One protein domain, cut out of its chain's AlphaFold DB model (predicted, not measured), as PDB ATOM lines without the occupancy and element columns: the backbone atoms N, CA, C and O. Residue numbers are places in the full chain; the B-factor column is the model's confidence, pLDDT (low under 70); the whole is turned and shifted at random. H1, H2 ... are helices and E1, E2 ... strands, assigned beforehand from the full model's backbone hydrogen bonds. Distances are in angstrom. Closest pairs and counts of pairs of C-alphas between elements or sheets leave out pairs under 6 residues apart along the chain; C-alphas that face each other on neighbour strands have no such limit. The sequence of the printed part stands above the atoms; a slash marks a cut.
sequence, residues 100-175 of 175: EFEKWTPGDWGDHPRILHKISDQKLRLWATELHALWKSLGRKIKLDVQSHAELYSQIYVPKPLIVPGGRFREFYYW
ATOM      1  N   GLU A 100     357.800 -36.266 546.468       96.38
ATOM      2  CA  GLU A 100     357.652 -35.270 547.526       96.38
ATOM      3  C   GLU A 100     358.326 -33.920 547.200       96.38
ATOM      4  O   GLU A 100     357.995 -32.903 547.813       96.38
ATOM      5  N   PHE A 101     359.218 -33.870 546.201       95.94
ATOM      6  CA  PHE A 101     359.981 -32.664 545.857       95.94
ATOM      7  C   PHE A 101     359.580 -32.043 544.520       95.94
ATOM      8  O   PHE A 101     359.259 -32.721 543.544       95.94
ATOM      9  N   GLU A 102     359.694 -30.723 544.453       94.00
ATOM     10  CA  GLU A 102     359.709 -29.955 543.213       94.00
ATOM     11  C   GLU A 102     361.103 -29.379 542.941       94.00
ATOM     12  O   GLU A 102     361.927 -29.203 543.848       94.00
ATOM     13  N   LYS A 103     361.381 -29.098 541.662       89.62
ATOM     14  CA  LYS A 103     362.633 -28.447 541.266       89.62
ATOM     15  C   LYS A 103     362.717 -27.084 541.939       89.62
ATOM     16  O   LYS A 103     361.777 -26.295 541.881       89.62
ATOM     17  N   TRP A 104     363.873 -26.793 542.515       94.81
ATOM     18  CA  TRP A 104     364.152 -25.513 543.139       94.81
ATOM     19  C   TRP A 104     365.516 -24.997 542.697       94.81
ATOM     20  O   TRP A 104     366.435 -25.758 542.410       94.81
ATOM     21  N   THR A 105     365.633 -23.682 542.603       93.00
ATOM     22  CA  THR A 105     366.893 -22.982 542.376       93.00
ATOM     23  C   THR A 105     366.936 -21.820 543.368       93.00
ATOM     24  O   THR A 105     365.912 -21.145 543.519       93.00
ATOM     25  N   PRO A 106     368.063 -21.602 544.070       93.56
ATOM     26  CA  PRO A 106     368.216 -20.456 544.962       93.56
ATOM     27  C   PRO A 106     367.885 -19.140 544.252       93.56
ATOM     28  O   PRO A 106     368.214 -18.967 543.079       93.56
ATOM     29  N   GLY A 107     367.224 -18.211 544.946       93.31
ATOM     30  CA  GLY A 107     366.821 -16.931 544.347       93.31
ATOM     31  C   GLY A 107     368.002 -16.023 543.988       93.31
ATOM     32  O   GLY A 107     367.897 -15.193 543.092       93.31
ATOM     33  N   ASP A 108     369.131 -16.210 544.663       93.00
ATOM     34  CA  ASP A 108     370.413 -15.539 544.447       93.00
ATOM     35  C   ASP A 108     371.377 -16.361 543.574       93.00
ATOM     36  O   ASP A 108     372.564 -16.039 543.474       93.00
ATOM     37  N   TRP A 109     370.888 -17.428 542.933       94.69
ATOM     38  CA  TRP A 109     371.706 -18.265 542.067       94.69
ATOM     39  C   TRP A 109     372.290 -17.462 540.900       94.69
ATOM     40  O   TRP A 109     371.568 -16.839 540.123       94.69
ATOM     41  N   GLY A 110     373.606 -17.555 540.722       94.00
ATOM     42  CA  GLY A 110     374.303 -17.083 539.531       94.00
ATOM     43  C   GLY A 110     375.349 -18.102 539.105       94.00
ATOM     44  O   GLY A 110     376.056 -18.636 539.953       94.00
ATOM     45  N   ASP A 111     375.467 -18.370 537.804       91.12
ATOM     46  CA  ASP A 111     376.346 -19.437 537.292       91.12
ATOM     47  C   ASP A 111     377.844 -19.143 537.508       91.12
ATOM     48  O   ASP A 111     378.662 -20.057 537.597       91.12
ATOM     49  N   HIS A 112     378.205 -17.864 537.658       91.44
ATOM     50  CA  HIS A 112     379.580 -17.407 537.865       91.44
ATOM     51  C   HIS A 112     379.674 -16.471 539.080       91.44
ATOM     52  O   HIS A 112     379.765 -15.248 538.926       91.44
ATOM     53  N   PRO A 113     379.619 -17.006 540.314       93.81
ATOM     54  CA  PRO A 113     379.670 -16.172 541.503       93.81
ATOM     55  C   PRO A 113     381.037 -15.494 541.619       93.81
ATOM     56  O   PRO A 113     382.090 -16.121 541.477       93.81
ATOM     57  N   ARG A 114     381.025 -14.190 541.930       94.69
ATOM     58  CA  ARG A 114     382.227 -13.335 541.909       94.69
ATOM     59  C   ARG A 114     383.365 -13.848 542.798       94.69
ATOM     60  O   ARG A 114     384.526 -13.543 542.539       94.69
ATOM     61  N   ILE A 115     383.042 -14.625 543.836       94.38
ATOM     62  CA  ILE A 115     384.020 -15.240 544.740       94.38
ATOM     63  C   ILE A 115     384.992 -16.180 544.012       94.38
ATOM     64  O   ILE A 115     386.160 -16.232 544.386       94.38
ATOM     65  N   LEU A 116     384.566 -16.846 542.931       95.88
ATOM     66  CA  LEU A 116     385.414 -17.787 542.188       95.88
ATOM     67  C   LEU A 116     386.566 -17.089 541.460       95.88
ATOM     68  O   LEU A 116     387.642 -17.665 541.319       95.88
ATOM     69  N   HIS A 117     386.393 -15.825 541.058       94.31
ATOM     70  CA  HIS A 117     387.463 -15.046 540.429       94.31
ATOM     71  C   HIS A 117     388.630 -14.754 541.381       94.31
ATOM     72  O   HIS A 117     389.726 -14.454 540.916       94.31
ATOM     73  N   LYS A 118     388.420 -14.868 542.700       96.88
ATOM     74  CA  LYS A 118     389.476 -14.686 543.707       96.88
ATOM     75  C   LYS A 118     390.414 -15.894 543.818       96.88
ATOM     76  O   LYS A 118     391.471 -15.778 544.429       96.88
ATOM     77  N   ILE A 119     390.040 -17.047 543.262       97.50
ATOM     78  CA  ILE A 119     390.848 -18.270 543.312       97.50
ATOM     79  C   ILE A 119     391.853 -18.221 542.165       97.50
ATOM     80  O   ILE A 119     391.456 -18.407 541.019       97.50
ATOM     81  N   SER A 120     393.131 -17.951 542.438       97.69
ATOM     82  CA  SER A 120     394.163 -17.809 541.394       97.69
ATOM     83  C   SER A 120     394.458 -19.114 540.654       97.69
ATOM     84  O   SER A 120     394.598 -19.098 539.432       97.69
ATOM     85  N   ASP A 121     394.525 -20.234 541.378       98.38
ATOM     86  CA  ASP A 121     394.805 -21.547 540.796       98.38
ATOM     87  C   ASP A 121     393.634 -22.027 539.925       98.38
ATOM     88  O   ASP A 121     392.480 -22.083 540.360       98.38
ATOM     89  N   GLN A 122     393.931 -22.386 538.675       97.50
ATOM     90  CA  GLN A 122     392.915 -22.762 537.694       97.50
ATOM     91  C   GLN A 122     392.208 -24.079 538.042       97.50
ATOM     92  O   GLN A 122     391.000 -24.187 537.824       97.50
ATOM     93  N   LYS A 123     392.927 -25.069 538.590       98.06
ATOM     94  CA  LYS A 123     392.343 -26.367 538.957       98.06
ATOM     95  C   LYS A 123     391.401 -26.206 540.144       98.06
ATOM     96  O   LYS A 123     390.288 -26.721 540.108       98.06
ATOM     97  N   LEU A 124     391.806 -25.432 541.150       98.00
ATOM     98  CA  LEU A 124     390.953 -25.125 542.299       98.00
ATOM     99  C   LEU A 124     389.734 -24.291 541.900       98.00
ATOM    100  O   LEU A 124     388.642 -24.520 542.417       98.00
ATOM    101  N   ARG A 125     389.882 -23.357 540.953       97.62
ATOM    102  CA  ARG A 125     388.751 -22.584 540.425       97.62
ATOM    103  C   ARG A 125     387.750 -23.472 539.686       97.62
ATOM    104  O   ARG A 125     386.546 -23.282 539.858       97.62
ATOM    105  N   LEU A 126     388.226 -24.433 538.889       96.88
ATOM    106  CA  LEU A 126     387.362 -25.401 538.208       96.88
ATOM    107  C   LEU A 126     386.613 -26.272 539.219       96.88
ATOM    108  O   LEU A 126     385.388 -26.315 539.183       96.88
ATOM    109  N   TRP A 127     387.326 -26.861 540.181       97.56
ATOM    110  CA  TRP A 127     386.714 -27.647 541.253       97.56
ATOM    111  C   TRP A 127     385.656 -26.847 542.031       97.56
ATOM    112  O   TRP A 127     384.551 -27.329 542.258       97.56
ATOM    113  N   ALA A 128     385.946 -25.592 542.387       97.50
ATOM    114  CA  ALA A 128     384.990 -24.731 543.079       97.50
ATOM    115  C   ALA A 128     383.764 -24.383 542.210       97.50
ATOM    116  O   ALA A 128     382.672 -24.182 542.738       97.50
ATOM    117  N   THR A 129     383.926 -24.338 540.885       96.44
ATOM    118  CA  THR A 129     382.820 -24.151 539.930       96.44
ATOM    119  C   THR A 129     381.923 -25.388 539.886       96.44
ATOM    120  O   THR A 129     380.699 -25.262 539.924       96.44
ATOM    121  N   GLU A 130     382.512 -26.584 539.865       96.25
ATOM    122  CA  GLU A 130     381.776 -27.851 539.943       96.25
ATOM    123  C   GLU A 130     381.046 -27.986 541.285       96.25
ATOM    124  O   GLU A 130     379.861 -28.317 541.312       96.25
ATOM    125  N   LEU A 131     381.713 -27.641 542.393       96.25
ATOM    126  CA  LEU A 131     381.111 -27.609 543.725       96.25
ATOM    127  C   LEU A 131     379.937 -26.626 543.792       96.25
ATOM    128  O   LEU A 131     378.889 -26.965 544.333       96.25
ATOM    129  N   HIS A 132     380.086 -25.429 543.217       96.25
ATOM    130  CA  HIS A 132     378.999 -24.453 543.137       96.25
ATOM    131  C   HIS A 132     377.779 -25.051 542.432       96.25
ATOM    132  O   HIS A 132     376.678 -25.014 542.980       96.25
ATOM    133  N   ALA A 133     377.977 -25.692 541.275       95.38
ATOM    134  CA  ALA A 133     376.910 -26.331 540.500       95.38
ATOM    135  C   ALA A 133     376.107 -27.384 541.295       95.38
ATOM    136  O   ALA A 133     374.917 -27.581 541.021       95.38
ATOM    137  N   LEU A 134     376.709 -28.026 542.307       95.25
ATOM    138  CA  LEU A 134     376.018 -29.010 543.143       95.25
ATOM    139  C   LEU A 134     374.863 -28.409 543.946       95.25
ATOM    140  O   LEU A 134     373.866 -29.102 544.124       95.25
ATOM    141  N   TRP A 135     374.906 -27.140 544.361       94.19
ATOM    142  CA  TRP A 135     373.800 -26.535 545.123       94.19
ATOM    143  C   TRP A 135     372.485 -26.513 544.334       94.19
ATOM    144  O   TRP A 135     371.417 -26.742 544.900       94.19
ATOM    145  N   LYS A 136     372.551 -26.323 543.011       92.62
ATOM    146  CA  LYS A 136     371.382 -26.411 542.122       92.62
ATOM    147  C   LYS A 136     370.886 -27.851 541.960       92.62
ATOM    148  O   LYS A 136     369.687 -28.078 541.830       92.62
ATOM    149  N   SER A 137     371.800 -28.821 541.972       93.00
ATOM    150  CA  SER A 137     371.490 -30.252 541.844       93.00
ATOM    151  C   SER A 137     370.939 -30.867 543.135       93.00
ATOM    152  O   SER A 137     370.060 -31.728 543.091       93.00
ATOM    153  N   LEU A 138     371.431 -30.426 544.292       95.38
ATOM    154  CA  LEU A 138     371.094 -30.939 545.625       95.38
ATOM    155  C   LEU A 138     370.008 -30.118 546.326       95.38
ATOM    156  O   LEU A 138     369.443 -30.563 547.321       95.38
ATOM    157  N   GLY A 139     369.677 -28.943 545.796       95.44
ATOM    158  CA  GLY A 139     368.570 -28.136 546.278       95.44
ATOM    159  C   GLY A 139     367.223 -28.835 546.098       95.44
ATOM    160  O   GLY A 139     366.902 -29.351 545.024       95.44
ATOM    161  N   ARG A 140     366.412 -28.852 547.152       95.38
ATOM    162  CA  ARG A 140     365.056 -29.407 547.146       95.38
ATOM    163  C   ARG A 140     364.078 -28.395 547.719       95.38
ATOM    164  O   ARG A 140     364.393 -27.669 548.659       95.38
ATOM    165  N   LYS A 141     362.862 -28.405 547.186       97.38
ATOM    166  CA  LYS A 141     361.702 -27.778 547.812       97.38
ATOM    167  C   LYS A 141     360.618 -28.835 547.952       97.38
ATOM    168  O   LYS A 141     360.307 -29.520 546.981       97.38
ATOM    169  N   ILE A 142     360.098 -28.996 549.164       98.12
ATOM    170  CA  ILE A 142     359.033 -29.961 549.437       98.12
ATOM    171  C   ILE A 142     357.720 -29.393 548.892       98.12
ATOM    172  O   ILE A 142     357.410 -28.217 549.110       98.12
ATOM    173  N   LYS A 143     356.965 -30.210 548.152       97.88
ATOM    174  CA  LYS A 143     355.663 -29.816 547.599       97.88
ATOM    175  C   LYS A 143     354.680 -29.506 548.726       97.88
ATOM    176  O   LYS A 143     354.672 -30.178 549.753       97.88
ATOM    177  N   LEU A 144     353.776 -28.556 548.485       98.00
ATOM    178  CA  LEU A 144     352.642 -28.302 549.387       98.00
ATOM    179  C   LEU A 144     351.731 -29.527 549.542       98.00
ATOM    180  O   LEU A 144     351.091 -29.675 550.572       98.00
ATOM    181  N   ASP A 145     351.723 -30.437 548.567       97.88
ATOM    182  CA  ASP A 145     350.989 -31.703 548.661       97.88
ATOM    183  C   ASP A 145     351.408 -32.548 549.876       97.88
ATOM    184  O   ASP A 145     350.566 -33.186 550.491       97.88
ATOM    185  N   VAL A 146     352.683 -32.489 550.280       98.12
ATOM    186  CA  VAL A 146     353.176 -33.177 551.488       98.12
ATOM    187  C   VAL A 146     352.601 -32.545 552.759       98.12
ATOM    188  O   VAL A 146     352.423 -33.224 553.761       98.12
ATOM    189  N   GLN A 147     352.298 -31.244 552.732       98.06
ATOM    190  CA  GLN A 147     351.633 -30.566 553.842       98.06
ATOM    191  C   GLN A 147     350.144 -30.925 553.903       98.06
ATOM    192  O   GLN A 147     349.624 -31.181 554.984       98.06
ATOM    193  N   SER A 148     349.466 -30.906 552.753       98.25
ATOM    194  CA  SER A 148     348.017 -31.121 552.667       98.25
ATOM    195  C   SER A 148     347.607 -32.585 552.829       98.25
ATOM    196  O   SER A 148     346.506 -32.839 553.304       98.25
ATOM    197  N   HIS A 149     348.476 -33.518 552.436       98.00
ATOM    198  CA  HIS A 149     348.222 -34.960 552.431       98.00
ATOM    199  C   HIS A 149     349.389 -35.716 553.080       98.00
ATOM    200  O   HIS A 149     349.982 -36.616 552.480       98.00
ATOM    201  N   ALA A 150     349.780 -35.300 554.289       97.44
ATOM    202  CA  ALA A 150     350.931 -35.849 555.007       97.44
ATOM    203  C   ALA A 150     350.840 -37.372 555.218       97.44
ATOM    204  O   ALA A 150     351.860 -38.054 555.250       97.44
ATOM    205  N   GLU A 151     349.628 -37.922 555.291       97.31
ATOM    206  CA  GLU A 151     349.354 -39.352 555.426       97.31
ATOM    207  C   GLU A 151     349.822 -40.197 554.231       97.31
ATOM    208  O   GLU A 151     349.965 -41.411 554.362       97.31
ATOM    209  N   LEU A 152     350.075 -39.575 553.072       98.44
ATOM    210  CA  LEU A 152     350.545 -40.256 551.862       98.44
ATOM    211  C   LEU A 152     352.072 -40.383 551.779       98.44
ATOM    212  O   LEU A 152     352.582 -40.988 550.833       98.44
ATOM    213  N   TYR A 153     352.805 -39.787 552.719       98.06
ATOM    214  CA  TYR A 153     354.255 -39.638 552.651       98.06
ATOM    215  C   TYR A 153     354.930 -40.084 553.949       98.06
ATOM    216  O   TYR A 153     354.402 -39.915 555.044       98.06
ATOM    217  N   SER A 154     356.161 -40.580 553.831       96.69
ATOM    218  CA  SER A 154     357.095 -40.656 554.960       96.69
ATOM    219  C   SER A 154     357.843 -39.334 555.189       96.69
ATOM    220  O   SER A 154     358.277 -39.044 556.304       96.69
ATOM    221  N   GLN A 155     357.983 -38.510 554.143       97.06
ATOM    222  CA  GLN A 155     358.618 -37.196 554.211       97.06
ATOM    223  C   GLN A 155     357.785 -36.223 555.052       97.06
ATOM    224  O   GLN A 155     356.623 -35.956 554.761       97.06
ATOM    225  N   ILE A 156     358.430 -35.594 556.032       96.19
ATOM    226  CA  ILE A 156     357.836 -34.520 556.834       96.19
ATOM    227  C   ILE A 156     357.973 -33.189 556.089       96.19
ATOM    228  O   ILE A 156     359.062 -32.847 555.614       96.19
ATOM    229  N   TYR A 157     356.883 -32.424 555.997       97.81
ATOM    230  CA  TYR A 157     356.881 -31.115 555.346       97.81
ATOM    231  C   TYR A 157     357.696 -30.075 556.124       97.81
ATOM    232  O   TYR A 157     357.557 -29.927 557.337       97.81
ATOM    233  N   VAL A 158     358.478 -29.277 555.391       97.38
ATOM    234  CA  VAL A 158     359.080 -28.036 555.887       97.38
ATOM    235  C   VAL A 158     358.838 -26.898 554.887       97.38
ATOM    236  O   VAL A 158     358.873 -27.122 553.676       97.38
ATOM    237  N   PRO A 159     358.614 -25.656 555.358       96.69
ATOM    238  CA  PRO A 159     358.154 -24.564 554.497       96.69
ATOM    239  C   PRO A 159     359.255 -23.910 553.659       96.69
ATOM    240  O   PRO A 159     358.967 -23.080 552.793       96.69
ATOM    241  N   LYS A 160     360.526 -24.208 553.942       96.81
ATOM    242  CA  LYS A 160     361.674 -23.598 553.268       96.81
ATOM    243  C   LYS A 160     362.417 -24.634 552.425       96.81
ATOM    244  O   LYS A 160     362.439 -25.806 552.796       96.81
ATOM    245  N   PRO A 161     363.027 -24.211 551.306       96.69
ATOM    246  CA  PRO A 161     363.942 -25.064 550.568       96.69
ATOM    247  C   PRO A 161     365.114 -25.518 551.436       96.69
ATOM    248  O   PRO A 161     365.495 -24.840 552.392       96.69
ATOM    249  N   LEU A 162     365.692 -26.652 551.065       95.62
ATOM    250  CA  LEU A 162     366.759 -27.321 551.796       95.62
ATOM    251  C   LEU A 162     367.796 -27.903 550.837       95.62
ATOM    252  O   LEU A 162     367.546 -28.029 549.635       95.62
ATOM    253  N   ILE A 163     368.951 -28.278 551.382       95.50
ATOM    254  CA  ILE A 163     369.990 -29.021 550.665       95.50
ATOM    255  C   ILE A 163     370.049 -30.437 551.226       95.50
ATOM    256  O   ILE A 163     370.037 -30.625 552.441       95.50
ATOM    257  N   VAL A 164     370.130 -31.421 550.334       96.31
ATOM    258  CA  VAL A 164     370.308 -32.829 550.707       96.31
ATOM    259  C   VAL A 164     371.762 -33.259 550.504       96.31
ATOM    260  O   VAL A 164     372.431 -32.709 549.625       96.31
ATOM    261  N   PRO A 165     372.253 -34.281 551.228       96.44
ATOM    262  CA  PRO A 165     373.590 -34.828 550.989       96.44
ATOM    263  C   PRO A 165     373.771 -35.401 549.572       96.44
ATOM    264  O   PRO A 165     374.853 -35.319 548.997       96.44
ATOM    265  N   GLY A 166     372.702 -35.962 548.995       94.12
ATOM    266  CA  GLY A 166     372.694 -36.546 547.655       94.12
ATOM    267  C   GLY A 166     372.666 -38.077 547.643       94.12
ATOM    268  O   GLY A 166     372.742 -38.753 548.670       94.12
ATOM    269  N   GLY A 167     372.515 -38.645 546.444       94.06
ATOM    270  CA  GLY A 167     372.359 -40.089 546.264       94.06
ATOM    271  C   GLY A 167     371.031 -40.600 546.832       94.06
ATOM    272  O   GLY A 167     369.964 -40.137 546.427       94.06
ATOM    273  N   ARG A 168     371.093 -41.566 547.758       95.38
ATOM    274  CA  ARG A 168     369.907 -42.129 548.434       95.38
ATOM    275  C   ARG A 168     369.318 -41.216 549.513       95.38
ATOM    276  O   ARG A 168     368.206 -41.461 549.963       95.38
ATOM    277  N   PHE A 169     370.060 -40.194 549.935       95.75
ATOM    278  CA  PHE A 169     369.642 -39.251 550.967       95.75
ATOM    279  C   PHE A 169     368.875 -38.105 550.319       95.75
ATOM    280  O   PHE A 169     369.453 -37.295 549.585       95.75
ATOM    281  N   ARG A 170     367.562 -38.084 550.549       94.81
ATOM    282  CA  ARG A 170     366.631 -37.148 549.906       94.81
ATOM    283  C   ARG A 170     366.029 -36.161 550.900       94.81
ATOM    284  O   ARG A 170     365.467 -35.153 550.499       94.81
ATOM    285  N   GLU A 171     366.212 -36.426 552.179       94.94
ATOM    286  CA  GLU A 171     365.832 -35.594 553.301       94.94
ATOM    287  C   GLU A 171     367.010 -34.693 553.694       94.94
ATOM    288  O   GLU A 171     368.173 -34.972 553.375       94.94
ATOM    289  N   PHE A 172     366.721 -33.615 554.421       93.19
ATOM    290  CA  PHE A 172     367.776 -32.874 555.104       93.19
ATOM    291  C   PHE A 172     368.202 -33.622 556.369       93.19
ATOM    292  O   PHE A 172     367.386 -34.240 557.051       93.19
ATOM    293  N   TYR A 173     369.491 -33.540 556.679       95.12
ATOM    294  CA  TYR A 173     370.088 -34.114 557.879       95.12
ATOM    295  C   TYR A 173     370.462 -32.994 558.845       95.12
ATOM    296  O   TYR A 173     370.735 -31.871 558.425       95.12
ATOM    297  N   TYR A 174     370.429 -33.293 560.143       94.12
ATOM    298  CA  TYR A 174     370.702 -32.290 561.172       94.12
ATOM    299  C   TYR A 174     372.191 -31.921 561.275       94.12
ATOM    300  O   TYR A 174     372.503 -30.742 561.431       94.12
ATOM    301  N   TRP A 175     373.086 -32.910 561.191       91.12
ATOM    302  CA  TRP A 175     374.539 -32.767 561.322       91.12
ATOM    303  C   TRP A 175     375.255 -33.405 560.135       91.12
ATOM    304  O   TRP A 175     374.764 -34.454 559.656       91.12
TER     305      TRP A 175
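Overview. This is residues 100 to 175 of the 175 residues of the protein "Alpha,alpha-trehalase" of Scyliorhinus torazame (UniProt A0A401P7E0). A rod whose long axis is made by the long helix H2, the short strand E1 and the small helix H3, one after another, with H1 folded beside the first part of H2. Two long stretches without named elements complete it: residues 100 to 113 run past E1 and along H2 to H1, and residues 149 to 175 fold back from H3 past E1. The printed part has 76 residues, with three named helices and one named strand in the order H1, H2, E1, H3; the class is mostly helix, though under half of the residues are in named elements. It is loose, with a radius of gyration of the C-alphas of 15.7 A and spans of 52 by 23 by 18 A.

Arrangement. Residues 101 to 102 pair antiparallel with residues 141 to 142 of E1, residues 139 to 142. H1, residues 114 to 118, touches H2, residues 122 to 138, with residues 125 to 129 of H2 alone; the closest C-alphas, of Leu 116 and Arg 125, are 6.1 A apart. H2 and E1 meet only through their link, as do E1 and H3, residues 144 to 148. H3 is apart from H1 and H2. Residues 139 to 140 of E1 pair antiparallel with residues 162 to 163; E1 pairs with no named strand. Every O i to N i+4 pair is within hydrogen-bond range in H3, 11 of 13 in H2 and 0 of 1 in H1, where 2 of 2 O i to N i+3 pairs are.

Along the chain. H1 begins at C-alpha 114 (382.227, -13.335, 541.909). H2 measures 24.6 A from C-alpha 122 (392.915, -22.762, 537.694) to C-alpha 138, and E1 10.2 A. H3 ends at C-alpha 148 (348.017, -31.121, 552.667).

Size, cuts and confidence. The C-alphas farthest apart, of Ser 120 and Glu 151, are 51.7 A apart. The printed part has no cut, the three links are tight, and no printed residue is under 70 in pLDDT.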